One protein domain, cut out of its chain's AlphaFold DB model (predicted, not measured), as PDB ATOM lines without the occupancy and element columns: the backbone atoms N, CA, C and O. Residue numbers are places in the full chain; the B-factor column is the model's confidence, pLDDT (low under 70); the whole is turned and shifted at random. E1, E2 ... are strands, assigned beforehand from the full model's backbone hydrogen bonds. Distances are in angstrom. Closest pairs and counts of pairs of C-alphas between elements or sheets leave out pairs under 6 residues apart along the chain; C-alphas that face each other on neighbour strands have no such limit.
ATOM      1  N   GLU A  10     518.552 337.414 576.142       92.69
ATOM      2  CA  GLU A  10     519.861 337.403 575.491       92.69
ATOM      3  C   GLU A  10     519.820 336.558 574.217       92.69
ATOM      4  O   GLU A  10     519.003 335.650 574.082       92.69
ATOM      5  N   ASN A  11     520.671 336.892 573.245       95.19
ATOM      6  CA  ASN A  11     520.677 336.242 571.937       95.19
ATOM      7  C   ASN A  11     521.983 335.482 571.715       95.19
ATOM      8  O   ASN A  11     523.058 336.080 571.777       95.19
ATOM      9  N   TYR A  12     521.873 334.208 571.347       94.56
ATOM     10  CA  TYR A  12     523.007 333.307 571.172       94.56
ATOM     11  C   TYR A  12     522.967 332.608 569.816       94.56
ATOM     12  O   TYR A  12     521.901 332.324 569.268       94.56
ATOM     13  N   TYR A  13     524.148 332.296 569.291       93.44
ATOM     14  CA  TYR A  13     524.290 331.237 568.301       93.44
ATOM     15  C   TYR A  13     524.528 329.926 569.044       93.44
ATOM     16  O   TYR A  13     525.372 329.878 569.939       93.44
ATOM     17  N   VAL A  14     523.796 328.876 568.680       94.19
ATOM     18  CA  VAL A  14     523.910 327.565 569.329       94.19
ATOM     19  C   VAL A  14     524.628 326.606 568.390       94.19
ATOM     20  O   VAL A  14     524.238 326.469 567.231       94.19
ATOM     21  N   ILE A  15     525.682 325.963 568.888       92.88
ATOM     22  CA  ILE A  15     526.519 325.018 568.142       92.88
ATOM     23  C   ILE A  15     526.366 323.638 568.781       92.88
ATOM     24  O   ILE A  15     526.523 323.490 569.992       92.88
ATOM     25  N   SER A  16     526.080 322.621 567.970       92.31
ATOM     26  CA  SER A  16     526.122 321.226 568.405       92.31
ATOM     27  C   SER A  16     527.569 320.817 568.655       92.31
ATOM     28  O   SER A  16     528.382 320.842 567.733       92.31
ATOM     29  N   VAL A  17     527.887 320.392 569.879       91.88
ATOM     30  CA  VAL A  17     529.232 319.902 570.230       91.88
ATOM     31  C   VAL A  17     529.611 318.685 569.383       91.88
ATOM     32  O   VAL A  17     530.707 318.631 568.839       91.88
ATOM     33  N   GLN A  18     528.682 317.738 569.214       91.56
ATOM     34  CA  GLN A  18     528.919 316.496 568.475       91.56
ATOM     35  C   GLN A  18     529.253 316.735 566.995       91.56
ATOM     36  O   GLN A  18     530.102 316.042 566.444       91.56
ATOM     37  N   HIS A  19     528.593 317.705 566.357       90.38
ATOM     38  CA  HIS A  19     528.720 317.941 564.914       90.38
ATOM     39  C   HIS A  19     529.577 319.164 564.569       90.38
ATOM     40  O   HIS A  19     529.895 319.371 563.404       90.38
ATOM     41  N   SER A  20     529.947 319.987 565.560       90.19
ATOM     42  CA  SER A  20     530.643 321.270 565.364       90.19
ATOM     43  C   SER A  20     529.947 322.192 564.350       90.19
ATOM     44  O   SER A  20     530.589 322.934 563.609       90.19
ATOM     45  N   GLN A  21     528.615 322.136 564.313       90.06
ATOM     46  CA  GLN A  21     527.758 322.854 563.369       90.06
ATOM     47  C   GLN A  21     526.632 323.573 564.115       90.06
ATOM     48  O   GLN A  21     526.223 323.152 565.200       90.06
ATOM     49  N   TYR A  22     526.140 324.672 563.543       90.81
ATOM     50  CA  TYR A  22     525.059 325.449 564.143       90.81
ATOM     51  C   TYR A  22     523.741 324.668 564.161       90.81
ATOM     52  O   TYR A  22     523.466 323.850 563.282       90.81
ATOM     53  N   LEU A  23     522.908 324.946 565.164       91.12
ATOM     54  CA  LEU A  23     521.499 324.569 565.134       91.12
ATOM     55  C   LEU A  23     520.715 325.565 564.282       91.12
ATOM     56  O   LEU A  23     520.904 326.779 564.377       91.12
ATOM     57  N   HIS A  24     519.793 325.039 563.484       89.19
ATOM     58  CA  HIS A  24     518.936 325.815 562.604       89.19
ATOM     59  C   HIS A  24     517.467 325.481 562.837       89.19
ATOM     60  O   HIS A  24     517.106 324.338 563.101       89.19
ATOM     61  N   ASP A  25     516.616 326.485 562.650       86.38
ATOM     62  CA  ASP A  25     515.212 326.279 562.299       86.38
ATOM     63  C   ASP A  25     515.174 325.823 560.831       86.38
ATOM     64  O   ASP A  25     515.450 326.622 559.927       86.38
ATOM     65  N   ALA A  26     514.852 324.545 560.590       77.62
ATOM     66  CA  ALA A  26     514.888 323.875 559.280       77.62
ATOM     67  C   ALA A  26     513.809 324.352 558.284       77.62
ATOM     68  O   ALA A  26     513.424 323.642 557.351       77.62
ATOM     69  N   SER A  27     513.353 325.587 558.464       68.38
ATOM     70  CA  SER A  27     512.370 326.305 557.670       68.38
ATOM     71  C   SER A  27     512.551 326.246 556.150       68.38
ATOM     72  O   SER A  27     511.551 326.243 555.432       68.38
ATOM     73  N   GLY A  28     513.799 326.218 555.672       58.88
ATOM     74  CA  GLY A  28     514.148 326.161 554.248       58.88
ATOM     75  C   GLY A  28     514.287 324.747 553.678       58.88
ATOM     76  O   GLY A  28     514.252 324.587 552.463       58.88
ATOM     77  N   CYS A  29     514.418 323.726 554.532       61.94
ATOM     78  CA  CYS A  29     514.533 322.326 554.112       61.94
ATOM     79  C   CYS A  29     513.166 321.636 554.065       61.94
ATOM     80  O   CYS A  29     512.913 320.828 553.175       61.94
ATOM     81  N   PHE A  30     512.275 321.977 555.002       64.69
ATOM     82  CA  PHE A  30     510.944 321.387 555.110       64.69
ATOM     83  C   PHE A  30     509.898 322.502 555.271       64.69
ATOM     84  O   PHE A  30     509.873 323.176 556.302       64.69
ATOM     85  N   PRO A  31     509.022 322.729 554.273       63.41
ATOM     86  CA  PRO A  31     508.064 323.836 554.303       63.41
ATOM     87  C   PRO A  31     506.894 323.632 555.283       63.41
ATOM     88  O   PRO A  31     506.058 324.524 555.419       63.41
ATOM     89  N   SER A  32     506.807 322.490 555.972       68.25
ATOM     90  CA  SER A  32     505.746 322.199 556.939       68.25
ATOM     91  C   SER A  32     505.986 322.868 558.296       68.25
ATOM     92  O   SER A  32     507.102 322.861 558.815       68.25
ATOM     93  N   LEU A  33     504.915 323.399 558.893       73.88
ATOM     94  CA  LEU A  33     504.860 323.755 560.312       73.88
ATOM     95  C   LEU A  33     504.368 322.542 561.126       73.88
ATOM     96  O   LEU A  33     503.476 321.839 560.643       73.88
ATOM     97  N   PRO A  34     504.873 322.311 562.352       79.81
ATOM     98  CA  PRO A  34     505.964 323.027 563.028       79.81
ATOM     99  C   PRO A  34     507.340 322.704 562.424       79.81
ATOM    100  O   PRO A  34     507.505 321.700 561.733       79.81
ATOM    101  N   ARG A  35     508.342 323.558 562.673       85.75
ATOM    102  CA  ARG A  35     509.651 323.454 562.002       85.75
ATOM    103  C   ARG A  35     510.691 322.819 562.909       85.75
ATOM    104  O   ARG A  35     510.915 323.324 564.006       85.75
ATOM    105  N   ALA A  36     511.314 321.735 562.457       89.31
ATOM    106  CA  ALA A  36     512.313 321.026 563.250       89.31
ATOM    107  C   ALA A  36     513.536 321.914 563.523       89.31
ATOM    108  O   ALA A  36     514.001 322.639 562.636       89.31
ATOM    109  N   ILE A  37     514.062 321.831 564.742       91.44
ATOM    110  CA  ILE A  37     515.381 322.349 565.089       91.44
ATOM    111  C   ILE A  37     516.386 321.238 564.822       91.44
ATOM    112  O   ILE A  37     516.326 320.175 565.436       91.44
ATOM    113  N   ALA A  38     517.298 321.475 563.890       89.31
ATOM    114  CA  ALA A  38     518.239 320.462 563.442       89.31
ATOM    115  C   ALA A  38     519.624 321.054 563.201       89.31
ATOM    116  O   ALA A  38     519.781 322.241 562.910       89.31
ATOM    117  N   VAL A  39     520.631 320.190 563.286       87.75
ATOM    118  CA  VAL A  39     521.931 320.471 562.685       87.75
ATOM    119  C   VAL A  39     521.762 320.346 561.176       87.75
ATOM    120  O   VAL A  39     521.353 319.296 560.681       87.75
ATOM    121  N   ILE A  40     522.059 321.416 560.447       78.81
ATOM    122  CA  ILE A  40     522.074 321.400 558.986       78.81
ATOM    123  C   ILE A  40     523.536 321.464 558.576       78.81
ATOM    124  O   ILE A  40     524.191 322.479 558.802       78.81
ATOM    125  N   SER A  41     524.047 320.378 557.993       69.62
ATOM    126  CA  SER A  41     525.361 320.405 557.358       69.62
ATOM    127  C   SER A  41     525.242 321.243 556.090       69.62
ATOM    128  O   SER A  41     524.473 320.866 555.202       69.62
ATOM    129  N   PRO A  42     525.918 322.397 555.989       61.91
ATOM    130  CA  PRO A  42     525.792 323.202 554.795       61.91
ATOM    131  C   PRO A  42     526.559 322.519 553.662       61.91
ATOM    132  O   PRO A  42     527.785 322.536 553.641       61.91
ATOM    133  N   ASP A  43     525.835 321.996 552.675       59.53
ATOM    134  CA  ASP A  43     526.378 321.849 551.316       59.53
ATOM    135  C   ASP A  43     526.517 323.228 550.638       59.53
ATOM    136  O   ASP A  43     527.139 323.361 549.587       59.53
ATOM    137  N   ASN A  44     525.931 324.270 551.246       55.88
ATOM    138  CA  ASN A  44     525.856 325.617 550.710       55.88
ATOM    139  C   ASN A  44     526.183 326.651 551.800       55.88
ATOM    140  O   ASN A  44     525.507 326.722 552.828       55.88
ATOM    141  N   SER A  45     527.211 327.468 551.566       58.53
ATOM    142  CA  SER A  45     527.744 328.471 552.505       58.53
ATOM    143  C   SER A  45     526.781 329.613 552.846       58.53
ATOM    144  O   SER A  45     527.055 330.395 553.752       58.53
ATOM    145  N   ASP A  46     525.660 329.713 552.132       65.00
ATOM    146  CA  ASP A  46     524.755 330.863 552.190       65.00
ATOM    147  C   ASP A  46     523.676 330.746 553.280       65.00
ATOM    148  O   ASP A  46     522.925 331.696 553.522       65.00
ATOM    149  N   ILE A  47     523.580 329.604 553.973       70.19
ATOM    150  CA  ILE A  47     522.611 329.430 555.062       70.19
ATOM    151  C   ILE A  47     523.160 330.078 556.335       70.19
ATOM    152  O   ILE A  47     523.935 329.485 557.088       70.19
ATOM    153  N   GLN A  48     522.715 331.302 556.612       78.88
ATOM    154  CA  GLN A  48     523.038 331.978 557.861       78.88
ATOM    155  C   GLN A  48     522.362 331.279 559.053       78.88
ATOM    156  O   GLN A  48     521.148 331.059 559.061       78.88
ATOM    157  N   ALA A  49     523.145 330.959 560.087       85.44
ATOM    158  CA  ALA A  49     522.617 330.416 561.334       85.44
ATOM    159  C   ALA A  49     521.683 331.426 562.027       85.44
ATOM    160  O   ALA A  49     522.027 332.612 562.122       85.44
ATOM    161  N   PRO A  50     520.511 330.997 562.530       90.69
ATOM    162  CA  PRO A  50     519.630 331.880 563.273       90.69
ATOM    163  C   PRO A  50     520.184 332.145 564.678       90.69
ATOM    164  O   PRO A  50     520.957 331.363 565.233       90.69
ATOM    165  N   LYS A  51     519.744 333.251 565.279       93.69
ATOM    166  CA  LYS A  51     519.958 333.502 566.706       93.69
ATOM    167  C   LYS A  51     518.796 332.938 567.513       93.69
ATOM    168  O   LYS A  51     517.633 333.123 567.145       93.69
ATOM    169  N   PHE A  52     519.134 332.316 568.632       95.44
ATOM    170  CA  PHE A  52     518.193 331.880 569.647       95.44
ATOM    171  C   PHE A  52     518.134 332.937 570.743       95.44
ATOM    172  O   PHE A  52     519.161 333.339 571.289       95.44
ATOM    173  N   SER A  53     516.929 333.398 571.036       96.25
ATOM    174  CA  SER A  53     516.619 334.260 572.167       96.25
ATOM    175  C   SER A  53     516.347 333.370 573.372       96.25
ATOM    176  O   SER A  53     515.495 332.488 573.304       96.25
ATOM    177  N   VAL A  54     517.074 333.595 574.462       95.88
ATOM    178  CA  VAL A  54     516.902 332.889 575.733       95.88
ATOM    179  C   VAL A  54     516.477 333.911 576.771       95.88
ATOM    180  O   VAL A  54     517.122 334.946 576.944       95.88
ATOM    181  N   THR A  55     515.365 333.642 577.440       95.50
ATOM    182  CA  THR A  55     514.766 334.556 578.415       95.50
ATOM    183  C   THR A  55     514.541 333.800 579.710       95.50
ATOM    184  O   THR A  55     514.053 332.673 579.676       95.50
ATOM    185  N   LYS A  56     514.894 334.394 580.855       93.06
ATOM    186  CA  LYS A  56     514.629 333.783 582.164       93.06
ATOM    187  C   LYS A  56     513.128 333.487 582.297       93.06
ATOM    188  O   LYS A  56     512.317 334.382 582.073       93.06
ATOM    189  N   GLY A  57     512.805 332.234 582.611       89.38
ATOM    190  CA  GLY A  57     511.452 331.770 582.911       89.38
ATOM    191  C   GLY A  57     511.030 332.090 584.345       89.38
ATOM    192  O   GLY A  57     511.842 332.573 585.147       89.38
ATOM    193  N   ASP A  58     509.773 331.787 584.648       85.62
ATOM    194  CA  ASP A  58     509.120 332.026 585.936       85.62
ATOM    195  C   ASP A  58     509.565 331.011 587.005       85.62
ATOM    196  O   ASP A  58     509.510 331.304 588.199       85.62
ATOM    197  N   GLY A  59     510.033 329.829 586.589       82.56
ATOM    198  CA  GLY A  59     510.588 328.806 587.473       82.56
ATOM    199  C   GLY A  59     512.018 329.083 587.960       82.56
ATOM    200  O   GLY A  59     512.800 329.836 587.363       82.56
ATOM    201  N   ASP A  60     512.410 328.410 589.044       83.19
ATOM    202  CA  ASP A  60     513.786 328.443 589.550       83.19
ATOM    203  C   ASP A  60     514.744 327.879 588.489       83.19
ATOM    204  O   ASP A  60     514.645 326.724 588.086       83.19
ATOM    205  N   ASN A  61     515.677 328.711 588.013       86.81
ATOM    206  CA  ASN A  61     516.654 328.362 586.968       86.81
ATOM    207  C   ASN A  61     516.076 327.807 585.651       86.81
ATOM    208  O   ASN A  61     516.784 327.130 584.905       86.81
ATOM    209  N   THR A  62     514.826 328.137 585.324       94.62
ATOM    210  CA  THR A  62     514.250 327.831 584.012       94.62
ATOM    211  C   THR A  62     514.373 328.989 583.021       94.62
ATOM    212  O   THR A  62     514.586 330.148 583.408       94.62
ATOM    213  N   TYR A  63     514.248 328.672 581.733       95.12
ATOM    214  CA  TYR A  63     514.378 329.596 580.612       95.12
ATOM    215  C   TYR A  63     513.386 329.254 579.502       95.12
ATOM    216  O   TYR A  63     513.150 328.088 579.210       95.12
ATOM    217  N   THR A  64     512.865 330.266 578.821       95.94
ATOM    218  CA  THR A  64     512.157 330.091 577.549       95.94
ATOM    219  C   THR A  64     513.112 330.371 576.397       95.94
ATOM    220  O   THR A  64     513.979 331.248 576.487       95.94
ATOM    221  N   ILE A  65     512.965 329.617 575.308       96.12
ATOM    222  CA  ILE A  65     513.828 329.718 574.132       96.12
ATOM    223  C   ILE A  65     512.964 330.037 572.915       96.12
ATOM    224  O   ILE A  65     511.950 329.383 572.665       96.12
ATOM    225  N   LYS A  66     513.375 331.037 572.131       95.50
ATOM    226  CA  LYS A  66     512.748 331.378 570.853       95.50
ATOM    227  C   LYS A  66     513.766 331.429 569.725       95.50
ATOM    228  O   LYS A  66     514.890 331.883 569.909       95.50
ATOM    229  N   VAL A  67     513.342 331.065 568.523       93.62
ATOM    230  CA  VAL A  67     514.114 331.240 567.285       93.62
ATOM    231  C   VAL A  67     513.216 331.879 566.240       93.62
ATOM    232  O   VAL A  67     512.062 331.494 566.099       93.62
ATOM    233  N   ASN A  68     513.686 332.917 565.544       90.00
ATOM    234  CA  ASN A  68     512.868 333.647 564.561       90.00
ATOM    235  C   ASN A  68     511.485 334.090 565.099       90.00
ATOM    236  O   ASN A  68     510.504 334.098 564.362       90.00
ATOM    237  N   ARG A  69     511.412 334.473 566.387       89.81
ATOM    238  CA  ARG A  69     510.181 334.835 567.134       89.81
ATOM    239  C   ARG A  69     509.205 333.681 567.420       89.81
ATOM    240  O   ARG A  69     508.129 333.942 567.947       89.81
ATOM    241  N   ARG A  70     509.587 332.437 567.131       92.44
ATOM    242  CA  ARG A  70     508.823 331.210 567.390       92.44
ATOM    243  C   ARG A  70     509.288 330.538 568.671       92.44
ATOM    244  O   ARG A  70     510.488 330.533 568.937       92.44
ATOM    245  N   ASP A  71     508.367 329.957 569.426       94.38
ATOM    246  CA  ASP A  71     508.669 329.229 570.661       94.38
ATOM    247  C   ASP A  71     509.294 327.866 570.356       94.38
ATOM    248  O   ASP A  71     508.787 327.134 569.506       94.38
ATOM    249  N   VAL A  72     510.399 327.540 571.031       94.81
ATOM    250  CA  VAL A  72     511.123 326.268 570.885       94.81
ATOM    251  C   VAL A  72     510.668 325.291 571.964       94.81
ATOM    252  O   VAL A  72     510.777 325.594 573.153       94.81
ATOM    253  N   ARG A  73     510.145 324.133 571.546       95.06
ATOM    254  CA  ARG A  73     509.494 323.136 572.415       95.06
ATOM    255  C   ARG A  73     509.715 321.713 571.911       95.06
ATOM    256  O   ARG A  73     510.063 321.526 570.737       95.06
ATOM    257  N   TRP A  74     509.468 320.718 572.760       92.44
ATOM    258  CA  TRP A  74     509.345 319.339 572.281       92.44
ATOM    259  C   TRP A  74     508.165 319.209 571.313       92.44
ATOM    260  O   TRP A  74     507.093 319.786 571.508       92.44
ATOM    261  N   GLY A  75     508.371 318.444 570.247       87.06
ATOM    262  CA  GLY A  75     507.344 318.068 569.290       87.06
ATOM    263  C   GLY A  75     507.274 316.551 569.098       87.06
ATOM    264  O   GLY A  75     507.792 315.787 569.913       87.06
ATOM    265  N   PRO A  76     506.603 316.088 568.032       83.81
ATOM    266  CA  PRO A  76     506.406 314.664 567.784       83.81
ATOM    267  C   PRO A  76     507.723 313.889 567.667       83.81
ATOM    268  O   PRO A  76     508.659 314.349 567.016       83.81
ATOM    269  N   GLY A  77     507.758 312.685 568.243       83.56
ATOM    270  CA  GLY A  77     508.891 311.765 568.107       83.56
ATOM    271  C   GLY A  77     510.156 312.202 568.846       83.56
ATOM    272  O   GLY A  77     511.244 311.921 568.356       83.56
ATOM    273  N   ASP A  78     510.015 312.898 569.978       84.31
ATOM    274  CA  ASP A  78     511.129 313.373 570.816       84.31
ATOM    275  C   ASP A  78     512.134 314.243 570.046       84.31
ATOM    276  O   ASP A  78     513.345 314.200 570.260       84.31
ATOM    277  N   LEU A  79     511.623 315.047 569.116       89.06
ATOM    278  CA  LEU A  79     512.394 316.045 568.386       89.06
ATOM    279  C   LEU A  79     512.015 317.446 568.863       89.06
ATOM    280  O   LEU A  79     510.901 317.690 569.324       89.06
ATOM    281  N   ILE A  80     512.945 318.383 568.723       92.69
ATOM    282  CA  ILE A  80     512.729 319.783 569.086       92.69
ATOM    283  C   ILE A  80     512.221 320.538 567.860       92.69
ATOM    284  O   ILE A  80     512.757 320.394 566.760       92.69
ATOM    285  N   TYR A  81     511.202 321.368 568.051       93.56
ATOM    286  CA  TYR A  81     510.584 322.161 566.994       93.56
ATOM    287  C   TYR A  81     510.397 323.616 567.418       93.56
ATOM    288  O   TYR A  81     510.427 323.948 568.601       93.56
ATOM    289  N   SER A  82     510.164 324.483 566.433       92.62
ATOM    290  CA  SER A  82     509.686 325.846 566.633       92.62
ATOM    291  C   SER A  82     508.225 326.010 566.197       92.62
ATOM    292  O   SER A  82     507.806 325.489 565.154       92.62
ATOM    293  N   PHE A  83     507.456 326.751 566.998       91.88
ATOM    294  CA  PHE A  83     506.006 326.916 566.872       91.88
ATOM    295  C   PHE A  83     505.584 328.396 566.845       91.88
ATOM    296  O   PHE A  83     506.188 329.245 567.499       91.88
ATOM    297  N   GLU A  84     504.518 328.701 566.101       90.56
ATOM    298  CA  GLU A  84     503.886 330.035 566.018       90.56
ATOM    299  C   GLU A  84     502.540 330.104 566.769       90.56
ATOM    300  O   GLU A  84     501.721 330.980 566.509       90.56
ATOM    301  N   ASP A  85     502.281 329.178 567.694       90.19
ATOM    302  CA  ASP A  85     500.995 329.049 568.397       90.19
ATOM    303  C   ASP A  85     500.922 329.821 569.726       90.19
ATOM    304  O   ASP A  85     499.885 329.831 570.383       90.19
ATOM    305  N   GLY A  86     502.011 330.486 570.124       87.12
ATOM    306  CA  GLY A  86     502.086 331.275 571.356       87.12
ATOM    307  C   GLY A  86     502.195 330.444 572.636       87.12
ATOM    308  O   GLY A  86     502.211 331.016 573.727       87.12
ATOM    309  N   HIS A  87     502.296 329.119 572.528       90.50
ATOM    310  CA  HIS A  87     502.588 328.254 573.662       90.50
ATOM    311  C   HIS A  87     504.102 328.161 573.859       90.50
ATOM    312  O   HIS A  87     504.850 327.951 572.903       90.50
ATOM    313  N   THR A  88     504.554 328.311 575.102       90.88
ATOM    314  CA  THR A  88     505.973 328.269 575.467       90.88
ATOM    315  C   THR A  88     506.255 327.097 576.398       90.88
ATOM    316  O   THR A  88     505.346 326.563 577.034       90.88
ATOM    317  N   GLU A  89     507.511 326.678 576.434       94.06
ATOM    318  CA  GLU A  89     508.003 325.629 577.317       94.06
ATOM    319  C   GLU A  89     509.223 326.153 578.065       94.06
ATOM    320  O   GLU A  89     510.019 326.927 577.523       94.06
ATOM    321  N   GLU A  90     509.339 325.746 579.322       94.25
ATOM    322  CA  GLU A  90     510.453 326.104 580.179       94.25
ATOM    323  C   GLU A  90     511.527 325.015 580.165       94.25
ATOM    324  O   GLU A  90     511.259 323.841 580.402       94.25
ATOM    325  N   TRP A  91     512.762 325.439 579.929       95.12
ATOM    326  CA  TRP A  91     513.949 324.603 579.835       95.12
ATOM    327  C   TRP A  91     514.877 324.870 581.014       95.12
ATOM    328  O   TRP A  91     515.064 326.018 581.417       95.12
ATOM    329  N   VAL A  92     515.516 323.824 581.533       95.31
ATOM    330  CA  VAL A  92     516.631 323.963 582.477       95.31
ATOM    331  C   VAL A  92     517.923 323.850 581.678       95.31
ATOM    332  O   VAL A  92     518.176 322.806 581.090       95.31
ATOM    333  N   ILE A  93     518.729 324.914 581.660       93.50
ATOM    334  CA  ILE A  93     520.002 324.957 580.925       93.50
ATOM    335  C   ILE A  93     521.140 324.758 581.926       93.50
ATOM    336  O   ILE A  93     521.360 325.601 582.799       93.50
ATOM    337  N   ILE A  94     521.869 323.649 581.811       94.56
ATOM    338  CA  ILE A  94     522.915 323.258 582.766       94.56
ATOM    339  C   ILE A  94     524.278 323.306 582.082       94.56
ATOM    340  O   ILE A  94     524.509 322.604 581.099       94.56
ATOM    341  N   PHE A  95     525.207 324.092 582.633       94.31
ATOM    342  CA  PHE A  95     526.599 324.070 582.191       94.31
ATOM    343  C   PHE A  95     527.271 322.756 582.597       94.31
ATOM    344  O   PHE A  95     527.195 322.326 583.751       94.31
ATOM    345  N   ARG A  96     527.952 322.125 581.646       96.12
ATOM    346  CA  ARG A  96     528.725 320.902 581.836       96.12
ATOM    347  C   ARG A  96     530.204 321.220 581.669       96.12
ATOM    348  O   ARG A  96     530.658 321.579 580.582       96.12
ATOM    349  N   GLU A  97     530.955 321.117 582.766       94.81
ATOM    350  CA  GLU A  97     532.369 321.512 582.805       94.81
ATOM    351  C   GLU A  97     533.256 320.637 581.916       94.81
ATOM    352  O   GLU A  97     534.155 321.159 581.256       94.81
ATOM    353  N   ALA A  98     532.989 319.328 581.865       94.06
ATOM    354  CA  ALA A  98     533.792 318.369 581.108       94.06
ATOM    355  C   ALA A  98     533.752 318.651 579.597       94.06
ATOM    356  O   ALA A  98     534.786 318.631 578.929       94.06
ATOM    357  N   GLU A  99     532.575 318.979 579.069       92.19
ATOM    358  CA  GLU A  99     532.345 319.307 577.661       92.19
ATOM    359  C   GLU A  99     532.526 320.802 577.367       92.19
ATOM    360  O   GLU A  99     532.537 321.206 576.203       92.19
ATOM    361  N   ARG A 100     532.647 321.634 578.413       94.25
ATOM    362  CA  ARG A 100     532.587 323.103 578.337       94.25
ATOM    363  C   ARG A 100     531.379 323.584 577.520       94.25
ATOM    364  O   ARG A 100     531.492 324.519 576.725       94.25
ATOM    365  N   ALA A 101     530.234 322.936 577.721       95.62
ATOM    366  CA  ALA A 101     529.016 323.111 576.933       95.62
ATOM    367  C   ALA A 101     527.763 323.126 577.822       95.62
ATOM    368  O   ALA A 101     527.868 323.069 579.044       95.62
ATOM    369  N   TYR A 102     526.579 323.219 577.215       94.69
ATOM    370  CA  TYR A 102     525.299 323.231 577.925       94.69
ATOM    371  C   TYR A 102     524.428 322.046 577.500       94.69
ATOM    372  O   TYR A 102     524.472 321.644 576.334       94.69
ATOM    373  N   THR A 103     523.643 321.521 578.442       92.56
ATOM    374  CA  THR A 103     522.532 320.581 578.201       92.56
ATOM    375  C   THR A 103     521.224 321.203 578.631       92.56
ATOM    376  O   THR A 103     521.256 321.813 579.729       92.56
TER     377      THR A 103
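Overview. This is residues 10 to 103 of the 103 residues of an uncharacterized protein of Pisolithus tinctorius Marx 270 (UniProt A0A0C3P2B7). With little regular structure, one strongly twisted, branched sheet turns from hairpin E4-E5 through E6 and E7 to hairpin E2-E3. The printed part has 94 residues, 36 of them in eight strands, E1 to E8, neighbours antiparallel: all strand, no named helix. It is compact, radius of gyration of the C-alphas 13.5 A, spans 40 by 35 by 26 A.

Along the chain. Find C-alpha 10 at (519.861, 337.403, 575.491), where E1, residues 10 to 12, begins. Read on through E2, 21 to 25; E3, 35 to 39; E4, 52 to 56; E5, 62 to 67; E6, 70 to 74; E7, 80 to 83; and E8, 90 to 92, ending at (516.631, 323.963, 582.477).

Arrangement. E1 neighbours E4, which lies on one side of E5, N 53 and O 66 2.8 A apart; E6 and E8 lie on the other. E4 to E7 form a meander, each strand antiparallel to the one before; E5 to E8 form a Greek key, E8 returning beside E5. E3 neighbours E7 and E2.

Size, cuts and confidence. The printed part has no cut; E3 to E4 is a long link; residues 27 to 32 and 41 to 46 have pLDDT under 70.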